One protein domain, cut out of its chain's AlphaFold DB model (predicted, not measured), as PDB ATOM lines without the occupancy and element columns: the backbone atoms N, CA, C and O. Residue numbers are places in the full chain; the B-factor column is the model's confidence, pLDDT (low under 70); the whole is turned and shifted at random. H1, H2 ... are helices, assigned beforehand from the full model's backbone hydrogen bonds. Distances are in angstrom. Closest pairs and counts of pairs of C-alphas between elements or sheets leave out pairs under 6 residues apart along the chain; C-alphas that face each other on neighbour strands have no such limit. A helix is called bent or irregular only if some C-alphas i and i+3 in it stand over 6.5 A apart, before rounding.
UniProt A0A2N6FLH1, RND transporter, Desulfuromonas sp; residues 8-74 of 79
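Overview. This is residues 8 to 74 of the 79 residues of the protein "RND transporter" of Desulfuromonas sp (UniProt A0A2N6FLH1). One long helix, H4, bent near its middle, makes the length of an elongated body; H2 packs beside it near the bend and H3 crosses its first arm, H4a, at one end. The short helix H1 is at the other end, near the second arm, H4b. The printed part has 67 residues, with four named helices in the order H1, H2, H3, H4 and no named strand; the class is all helix. It is only just loose, close to compact, with a radius of gyration of the C-alphas of 13.1 A, and spans 36 by 22 by 17 A.

Along the chain. H4, residues 50 to 73, was assigned as one helix by its hydrogen bonds but is bent: C-alphas 59 and 62 are 6.6 A apart. Its arms are H4a, residues 50 to 59, 14.3 A long from C-alpha 50 at (13.850, -14.751, -24.769), and H4b, residues 62 to 73, 16.1 A long, ending at C-alpha 73 at (41.285, -31.248, -14.413). H2, residues 14 to 25, measures 14.5 A; H3, residues 34 to 43, 14.1 A; and H1, residues 8 to 11, 5.4 A, from C-alpha 8 at (35.968, -21.412, -10.206).

Arrangement. H4, taken whole, is the hub, touching three helices; its arms stand at a steep tilt of 41 degrees. H2 touches H4b, at residues 62 to 66 of H4b alone, at a shallow tilt of 29 degrees, opposite ways; the closest C-alphas are those of Ser 21 and Pro 62, 4.9 A apart. H3 touches H4a at a steep tilt of 56 degrees, opposite ways, with the C-alphas of Leu 35 and Leu 56 closest at 5.7 A. H1 and H4b only just touch, with 3 pairs of C-alphas within 8 A. H3 and H4b are apart. In H2, H3, H4a and H4b every O i to N i+4 pair is within hydrogen-bond range; H1 is too short for such a pair.

Size, cuts and confidence. The two farthest C-alphas, of Gln 11 and Ser 44, are 37.1 A apart. The printed part has no cut; no link is long. Mean pLDDT of the printed part is 89.5, and no printed residue is under 70.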
ATOM      1  N   ILE A   8      37.389 -21.129 -10.441       84.19
ATOM      2  CA  ILE A   8      35.968 -21.412 -10.206       84.19
ATOM      3  C   ILE A   8      35.636 -22.892 -10.431       84.19
ATOM      4  O   ILE A   8      34.841 -23.465  -9.692       84.19
ATOM      5  N   LEU A   9      36.281 -23.547 -11.406       84.50
ATOM      6  CA  LEU A   9      36.020 -24.955 -11.699       84.50
ATOM      7  C   LEU A   9      36.521 -25.846 -10.568       84.50
ATOM      8  O   LEU A   9      35.814 -26.780 -10.204       84.50
ATOM      9  N   LYS A  10      37.660 -25.521  -9.943       82.81
ATOM     10  CA  LYS A  10      38.212 -26.277  -8.804       82.81
ATOM     11  C   LYS A  10      37.271 -26.319  -7.603       82.81
ATOM     12  O   LYS A  10      37.194 -27.346  -6.935       82.81
ATOM     13  N   GLN A  11      36.548 -25.228  -7.354       87.38
ATOM     14  CA  GLN A  11      35.619 -25.110  -6.225       87.38
ATOM     15  C   GLN A  11      34.313 -25.883  -6.444       87.38
ATOM     16  O   GLN A  11      33.641 -26.224  -5.475       87.38
ATOM     17  N   LEU A  12      33.961 -26.190  -7.696       89.12
ATOM     18  CA  LEU A  12      32.765 -26.958  -8.028       89.12
ATOM     19  C   LEU A  12      33.049 -28.466  -7.925       89.12
ATOM     20  O   LEU A  12      33.830 -29.001  -8.719       89.12
ATOM     21  N   PRO A  13      32.428 -29.194  -6.982       90.88
ATOM     22  CA  PRO A  13      32.651 -30.625  -6.843       90.88
ATOM     23  C   PRO A  13      31.970 -31.401  -7.982       90.88
ATOM     24  O   PRO A  13      30.830 -31.124  -8.357       90.88
ATOM     25  N   TYR A  14      32.657 -32.424  -8.509       92.38
ATOM     26  CA  TYR A  14      32.133 -33.276  -9.587       92.38
ATOM     27  C   TYR A  14      30.738 -33.853  -9.306       92.38
ATOM     28  O   TYR A  14      29.911 -33.779 -10.209       92.38
ATOM     29  N   PRO A  15      30.422 -34.375  -8.101       93.62
ATOM     30  CA  PRO A  15      29.082 -34.877  -7.808       93.62
ATOM     31  C   PRO A  15      27.975 -33.850  -8.057       93.62
ATOM     32  O   PRO A  15      26.946 -34.200  -8.621       93.62
ATOM     33  N   VAL A  16      28.201 -32.578  -7.708       93.31
ATOM     34  CA  VAL A  16      27.216 -31.509  -7.934       93.31
ATOM     35  C   VAL A  16      27.034 -31.260  -9.426       93.31
ATOM     36  O   VAL A  16      25.903 -31.217  -9.895       93.31
ATOM     37  N   LEU A  17      28.126 -31.162 -10.191       93.38
ATOM     38  CA  LEU A  17      28.047 -30.975 -11.643       93.38
ATOM     39  C   LEU A  17      27.398 -32.165 -12.354       93.38
ATOM     40  O   LEU A  17      26.630 -31.966 -13.292       93.38
ATOM     41  N   ILE A  18      27.668 -33.390 -11.901       93.88
ATOM     42  CA  ILE A  18      27.055 -34.609 -12.437       93.88
ATOM     43  C   ILE A  18      25.553 -34.603 -12.151       93.88
ATOM     44  O   ILE A  18      24.767 -34.732 -13.084       93.88
ATOM     45  N   VAL A  19      25.140 -34.395 -10.896       95.31
ATOM     46  CA  VAL A  19      23.715 -34.362 -10.533       95.31
ATOM     47  C   VAL A  19      22.996 -33.226 -11.258       95.31
ATOM     48  O   VAL A  19      21.925 -33.458 -11.812       95.31
ATOM     49  N   ALA A  20      23.581 -32.027 -11.327       94.25
ATOM     50  CA  ALA A  20      23.006 -30.897 -12.056       94.25
ATOM     51  C   ALA A  20      22.902 -31.169 -13.566       94.25
ATOM     52  O   ALA A  20      21.902 -30.819 -14.180       94.25
ATOM     53  N   SER A  21      23.893 -31.828 -14.172       94.00
ATOM     54  CA  SER A  21      23.840 -32.179 -15.600       94.00
ATOM     55  C   SER A  21      22.770 -33.225 -15.879       94.00
ATOM     56  O   SER A  21      22.029 -33.088 -16.846       94.00
ATOM     57  N   LEU A  22      22.661 -34.240 -15.017       92.25
ATOM     58  CA  LEU A  22      21.655 -35.289 -15.158       92.25
ATOM     59  C   LEU A  22      20.247 -34.756 -14.908       92.25
ATOM     60  O   LEU A  22      19.339 -35.124 -15.630       92.25
ATOM     61  N   THR A  23      20.048 -33.893 -13.915       92.38
ATOM     62  CA  THR A  23      18.715 -33.379 -13.569       92.38
ATOM     63  C   THR A  23      18.346 -32.169 -14.414       92.38
ATOM     64  O   THR A  23      17.463 -32.261 -15.254       92.38
ATOM     65  N   LEU A  24      19.041 -31.047 -14.239       91.69
ATOM     66  CA  LEU A  24      18.729 -29.791 -14.914       91.69
ATOM     67  C   LEU A  24      19.144 -29.806 -16.388       91.69
ATOM     68  O   LEU A  24      18.423 -29.280 -17.218       91.69
ATOM     69  N   GLY A  25      20.282 -30.412 -16.731       89.56
ATOM     70  CA  GLY A  25      20.766 -30.414 -18.117       89.56
ATOM     71  C   GLY A  25      19.946 -31.288 -19.069       89.56
ATOM     72  O   GLY A  25      19.830 -30.972 -20.253       89.56
ATOM     73  N   MET A  26      19.367 -32.376 -18.557       86.12
ATOM     74  CA  MET A  26      18.591 -33.334 -19.353       86.12
ATOM     75  C   MET A  26      17.076 -33.235 -19.133       86.12
ATOM     76  O   MET A  26      16.324 -33.921 -19.828       86.12
ATOM     77  N   ALA A  27      16.613 -32.404 -18.197       88.31
ATOM     78  CA  ALA A  27      15.189 -32.185 -18.004       88.31
ATOM     79  C   ALA A  27      14.552 -31.444 -19.193       88.31
ATOM     80  O   ALA A  27      15.212 -30.665 -19.884       88.31
ATOM     81  N   PRO A  28      13.243 -31.652 -19.408       83.44
ATOM     82  CA  PRO A  28      12.452 -32.822 -19.027       83.44
ATOM     83  C   PRO A  28      12.834 -34.045 -19.881       83.44
ATOM     84  O   PRO A  28      13.097 -33.929 -21.071       83.44
ATOM     85  N   PHE A  29      12.821 -35.249 -19.308       83.44
ATOM     86  CA  PHE A  29      13.225 -36.463 -20.040       83.44
ATOM     87  C   PHE A  29      12.174 -36.986 -21.036       83.44
ATOM     88  O   PHE A  29      12.476 -37.866 -21.840       83.44
ATOM     89  N   SER A  30      10.940 -36.480 -20.983       81.44
ATOM     90  CA  SER A  30       9.827 -36.877 -21.850       81.44
ATOM     91  C   SER A  30       8.927 -35.665 -22.134       81.44
ATOM     92  O   SER A  30       8.703 -34.884 -21.207       81.44
ATOM     93  N   PRO A  31       8.395 -35.490 -23.364       79.31
ATOM     94  CA  PRO A  31       8.577 -36.337 -24.552       79.31
ATOM     95  C   PRO A  31       9.940 -36.163 -25.247       79.31
ATOM     96  O   PRO A  31      10.419 -37.109 -25.867       79.31
ATOM     97  N   GLN A  32      10.590 -35.001 -25.113       82.94
ATOM     98  CA  GLN A  32      11.934 -34.725 -25.630       82.94
ATOM     99  C   GLN A  32      12.663 -33.732 -24.699       82.94
ATOM    100  O   GLN A  32      12.026 -32.791 -24.229       82.94
ATOM    101  N   PRO A  33      13.978 -33.895 -24.445       85.12
ATOM    102  CA  PRO A  33      14.763 -32.936 -23.666       85.12
ATOM    103  C   PRO A  33      14.690 -31.516 -24.225       85.12
ATOM    104  O   PRO A  33      14.926 -31.315 -25.421       85.12
ATOM    105  N   HIS A  34      14.464 -30.530 -23.346       85.88
ATOM    106  CA  HIS A  34      14.393 -29.112 -23.725       85.88
ATOM    107  C   HIS A  34      15.646 -28.679 -24.480       85.88
ATOM    108  O   HIS A  34      15.554 -27.979 -25.484       85.88
ATOM    109  N   LEU A  35      16.824 -29.148 -24.058       85.25
ATOM    110  CA  LEU A  35      18.077 -28.834 -24.736       85.25
ATOM    111  C   LEU A  35      18.040 -29.213 -26.226       85.25
ATOM    112  O   LEU A  35      18.466 -28.428 -27.068       85.25
ATOM    113  N   ILE A  36      17.500 -30.385 -26.574       87.88
ATOM    114  CA  ILE A  36      17.433 -30.846 -27.968       87.88
ATOM    115  C   ILE A  36      16.417 -30.017 -28.755       87.88
ATOM    116  O   ILE A  36      16.719 -29.583 -29.866       87.88
ATOM    117  N   GLU A  37      15.245 -29.751 -28.175       87.38
ATOM    118  CA  GLU A  37      14.230 -28.889 -28.786       87.38
ATOM    119  C   GLU A  37      14.808 -27.501 -29.107       87.38
ATOM    120  O   GLU A  37      14.732 -27.037 -30.249       87.38
ATOM    121  N   LYS A  38      15.471 -26.859 -28.137       89.38
ATOM    122  CA  LYS A  38      16.053 -25.525 -28.332       89.38
ATOM    123  C   LYS A  38      17.220 -25.537 -29.321       89.38
ATOM    124  O   LYS A  38      17.355 -24.594 -30.095       89.38
ATOM    125  N   LEU A  39      18.022 -26.602 -29.381       88.44
ATOM    126  CA  LEU A  39      19.065 -26.752 -30.408       88.44
ATOM    127  C   LEU A  39      18.480 -26.866 -31.827       88.44
ATOM    128  O   LEU A  39      19.054 -26.322 -32.773       88.44
ATOM    129  N   LEU A  40      17.331 -27.527 -31.995       89.38
ATOM    130  CA  LEU A  40      16.622 -27.583 -33.280       89.38
ATOM    131  C   LEU A  40      16.028 -26.218 -33.661       89.38
ATOM    132  O   LEU A  40      16.117 -25.806 -34.823       89.38
ATOM    133  N   LEU A  41      15.485 -25.481 -32.689       89.06
ATOM    134  CA  LEU A  41      15.021 -24.103 -32.890       89.06
ATOM    135  C   LEU A  41      16.175 -23.159 -33.256       89.06
ATOM    136  O   LEU A  41      16.033 -22.328 -34.152       89.06
ATOM    137  N   LEU A  42      17.341 -23.330 -32.629       89.75
ATOM    138  CA  LEU A  42      18.553 -22.582 -32.958       89.75
ATOM    139  C   LEU A  42      19.010 -22.885 -34.392       89.75
ATOM    140  O   LEU A  42      19.287 -21.966 -35.160       89.75
ATOM    141  N   LYS A  43      19.023 -24.166 -34.784       92.44
ATOM    142  CA  LYS A  43      19.395 -24.599 -36.142       92.44
ATOM    143  C   LYS A  43      18.444 -24.067 -37.218       92.44
ATOM    144  O   LYS A  43      18.872 -23.815 -38.340       92.44
ATOM    145  N   SER A  44      17.165 -23.915 -36.887       91.00
ATOM    146  CA  SER A  44      16.139 -23.384 -37.792       91.00
ATOM    147  C   SER A  44      16.020 -21.857 -37.763       91.00
ATOM    148  O   SER A  44      15.146 -21.317 -38.433       91.00
ATOM    149  N   TRP A  45      16.889 -21.154 -37.022       86.88
ATOM    150  CA  TRP A  45      16.833 -19.698 -36.827       86.88
ATOM    151  C   TRP A  45      15.511 -19.191 -36.225       86.88
ATOM    152  O   TRP A  45      15.189 -18.008 -36.321       86.88
ATOM    153  N   MET A  46      14.753 -20.067 -35.560       88.00
ATOM    154  CA  MET A  46      13.463 -19.744 -34.939       88.00
ATOM    155  C   MET A  46      13.562 -19.509 -33.424       88.00
ATOM    156  O   MET A  46      12.547 -19.294 -32.762       88.00
ATOM    157  N   LEU A  47      14.772 -19.517 -32.853       87.06
ATOM    158  CA  LEU A  47      15.019 -19.249 -31.432       87.06
ATOM    159  C   LEU A  47      14.974 -17.738 -31.119       87.06
ATOM    160  O   LEU A  47      15.980 -17.128 -30.767       87.06
ATOM    161  N   VAL A  48      13.807 -17.119 -31.292       88.19
ATOM    162  CA  VAL A  48      13.605 -15.666 -31.108       88.19
ATOM    163  C   VAL A  48      12.979 -15.296 -29.767       88.19
ATOM    164  O   VAL A  48      13.054 -14.141 -29.349       88.19
ATOM    165  N   LYS A  49      12.358 -16.249 -29.063       91.31
ATOM    166  CA  LYS A  49      11.740 -15.961 -27.767       91.31
ATOM    167  C   LYS A  49      12.821 -15.911 -26.683       91.31
ATOM    168  O   LYS A  49      13.562 -16.883 -26.538       91.31
ATOM    169  N   PRO A  50      12.873 -14.851 -25.855       89.81
ATOM    170  CA  PRO A  50      13.850 -14.751 -24.769       89.81
ATOM    171  C   PRO A  50      13.830 -15.949 -23.812       89.81
ATOM    172  O   PRO A  50      14.880 -16.388 -23.355       89.81
ATOM    173  N   LEU A  51      12.644 -16.509 -23.552       91.44
ATOM    174  CA  LEU A  51      12.488 -17.683 -22.695       91.44
ATOM    175  C   LEU A  51      13.154 -18.933 -23.291       91.44
ATOM    176  O   LEU A  51      13.785 -19.684 -22.563       91.44
ATOM    177  N   ASP A  52      13.096 -19.117 -24.612       90.31
ATOM    178  CA  ASP A  52      13.735 -20.256 -25.278       90.31
ATOM    179  C   ASP A  52      15.270 -20.158 -25.216       90.31
ATOM    180  O   ASP A  52      15.961 -21.171 -25.087       90.31
ATOM    181  N   ILE A  53      15.808 -18.935 -25.274       91.19
ATOM    182  CA  ILE A  53      17.242 -18.664 -25.101       91.19
ATOM    183  C   ILE A  53      17.652 -18.920 -23.651       91.19
ATOM    184  O   ILE A  53      18.673 -19.566 -23.406       91.19
ATOM    185  N   PHE A  54      16.856 -18.438 -22.692       93.75
ATOM    186  CA  PHE A  54      17.083 -18.701 -21.275       93.75
ATOM    187  C   PHE A  54      17.082 -20.204 -20.987       93.75
ATOM    188  O   PHE A  54      18.022 -20.693 -20.365       93.75
ATOM    189  N   ASP A  55      16.100 -20.941 -21.505       91.19
ATOM    190  CA  ASP A  55      16.025 -22.393 -21.362       91.19
ATOM    191  C   ASP A  55      17.260 -23.075 -21.954       91.19
ATOM    192  O   ASP A  55      17.874 -23.909 -21.286       91.19
ATOM    193  N   LEU A  56      17.687 -22.698 -23.165       92.62
ATOM    194  CA  LEU A  56      18.899 -23.248 -23.775       92.62
ATOM    195  C   LEU A  56      20.124 -23.033 -22.875       92.62
ATOM    196  O   LEU A  56      20.869 -23.979 -22.613       92.62
ATOM    197  N   VAL A  57      20.326 -21.807 -22.386       94.56
ATOM    198  CA  VAL A  57      21.462 -21.463 -21.519       94.56
ATOM    199  C   VAL A  57      21.380 -22.219 -20.195       94.56
ATOM    200  O   VAL A  57      22.377 -22.808 -19.773       94.56
ATOM    201  N   LEU A  58      20.210 -22.253 -19.559       94.06
ATOM    202  CA  LEU A  58      20.000 -22.908 -18.271       94.06
ATOM    203  C   LEU A  58      20.345 -24.401 -18.333       94.06
ATOM    204  O   LEU A  58      21.064 -24.896 -17.465       94.06
ATOM    205  N   HIS A  59      19.895 -25.098 -19.379       92.69
ATOM    206  CA  HIS A  59      20.122 -26.538 -19.535       92.69
ATOM    207  C   HIS A  59      21.541 -26.845 -20.050       92.69
ATOM    208  O   HIS A  59      22.159 -27.827 -19.636       92.69
ATOM    209  N   ALA A  60      22.114 -25.993 -20.907       93.75
ATOM    210  CA  ALA A  60      23.469 -26.195 -21.421       93.75
ATOM    211  C   ALA A  60      24.554 -25.925 -20.365       93.75
ATOM    212  O   ALA A  60      25.585 -26.600 -20.358       93.75
ATOM    213  N   THR A  61      24.332 -24.963 -19.463       95.19
ATOM    214  CA  THR A  61      25.314 -24.534 -18.451       95.19
ATOM    215  C   THR A  61      25.901 -25.693 -17.631       95.19
ATOM    216  O   THR A  61      27.128 -25.830 -17.626       95.19
ATOM    217  N   PRO A  62      25.110 -26.557 -16.960       94.06
ATOM    218  CA  PRO A  62      25.671 -27.642 -16.154       94.06
ATOM    219  C   PRO A  62      26.499 -28.632 -16.988       94.06
ATOM    220  O   PRO A  62      27.579 -29.035 -16.554       94.06
ATOM    221  N   ILE A  63      26.053 -28.946 -18.209       93.31
ATOM    222  CA  ILE A  63      26.747 -29.865 -19.123       93.31
ATOM    223  C   ILE A  63      28.085 -29.270 -19.574       93.31
ATOM    224  O   ILE A  63      29.118 -29.939 -19.505       93.31
ATOM    225  N   ILE A  64      28.092 -28.002 -19.998       94.44
ATOM    226  CA  ILE A  64      29.310 -27.309 -20.438       94.44
ATOM    227  C   ILE A  64      30.313 -27.222 -19.285       94.44
ATOM    228  O   ILE A  64      31.489 -27.528 -19.480       94.44
ATOM    229  N   LEU A  65      29.870 -26.871 -18.074       93.56
ATOM    230  CA  LEU A  65      30.747 -26.803 -16.902       93.56
ATOM    231  C   LEU A  65      31.348 -28.168 -16.545       93.56
ATOM    232  O   LEU A  65      32.543 -28.247 -16.246       93.56
ATOM    233  N   LEU A  66      30.555 -29.241 -16.610       92.94
ATOM    234  CA  LEU A  66      31.038 -30.600 -16.374       92.94
ATOM    235  C   LEU A  66      32.104 -31.006 -17.403       92.94
ATOM    236  O   LEU A  66      33.161 -31.512 -17.017       92.94
ATOM    237  N   LEU A  67      31.862 -30.736 -18.691       92.31
ATOM    238  CA  LEU A  67      32.821 -31.000 -19.769       92.31
ATOM    239  C   LEU A  67      34.105 -30.183 -19.591       92.31
ATOM    240  O   LEU A  67      35.198 -30.743 -19.635       92.31
ATOM    241  N   LEU A  68      33.992 -28.879 -19.330       91.81
ATOM    242  CA  LEU A  68      35.148 -28.005 -19.112       91.81
ATOM    243  C   LEU A  68      35.997 -28.479 -17.933       91.81
ATOM    244  O   LEU A  68      37.220 -28.580 -18.064       91.81
ATOM    245  N   LYS A  69      35.368 -28.822 -16.804       89.62
ATOM    246  CA  LYS A  69      36.083 -29.354 -15.639       89.62
ATOM    247  C   LYS A  69      36.766 -30.678 -15.979       89.62
ATOM    248  O   LYS A  69      37.934 -30.865 -15.647       89.62
ATOM    249  N   PHE A  70      36.085 -31.576 -16.691       89.00
ATOM    250  CA  PHE A  70      36.662 -32.836 -17.161       89.00
ATOM    251  C   PHE A  70      37.898 -32.632 -18.051       89.00
ATOM    252  O   PHE A  70      38.921 -33.266 -17.802       89.00
ATOM    253  N   PHE A  71      37.855 -31.722 -19.028       87.88
ATOM    254  CA  PHE A  71      38.999 -31.450 -19.907       87.88
ATOM    255  C   PHE A  71      40.151 -30.714 -19.203       87.88
ATOM    256  O   PHE A  71      41.314 -30.977 -19.511       87.88
ATOM    257  N   CYS A  72      39.859 -29.817 -18.254       85.00
ATOM    258  CA  CYS A  72      40.889 -29.040 -17.552       85.00
ATOM    259  C   CYS A  72      41.568 -29.825 -16.417       85.00
ATOM    260  O   CYS A  72      42.782 -29.722 -16.237       85.00
ATOM    261  N   GLU A  73      40.805 -30.600 -15.643       82.75
ATOM    262  CA  GLU A  73      41.285 -31.248 -14.413       82.75
ATOM    263  C   GLU A  73      41.378 -32.778 -14.523       82.75
ATOM    264  O   GLU A  73      42.143 -33.402 -13.777       82.75
ATOM    265  N   GLY A  74      40.661 -33.400 -15.462       74.56
ATOM    266  CA  GLY A  74      40.498 -34.855 -15.511       74.56
ATOM    267  C   GLY A  74      39.733 -35.410 -14.302       74.56
ATOM    268  O   GLY A  74      39.497 -34.719 -13.315       74.56
TER     269      GLY A  74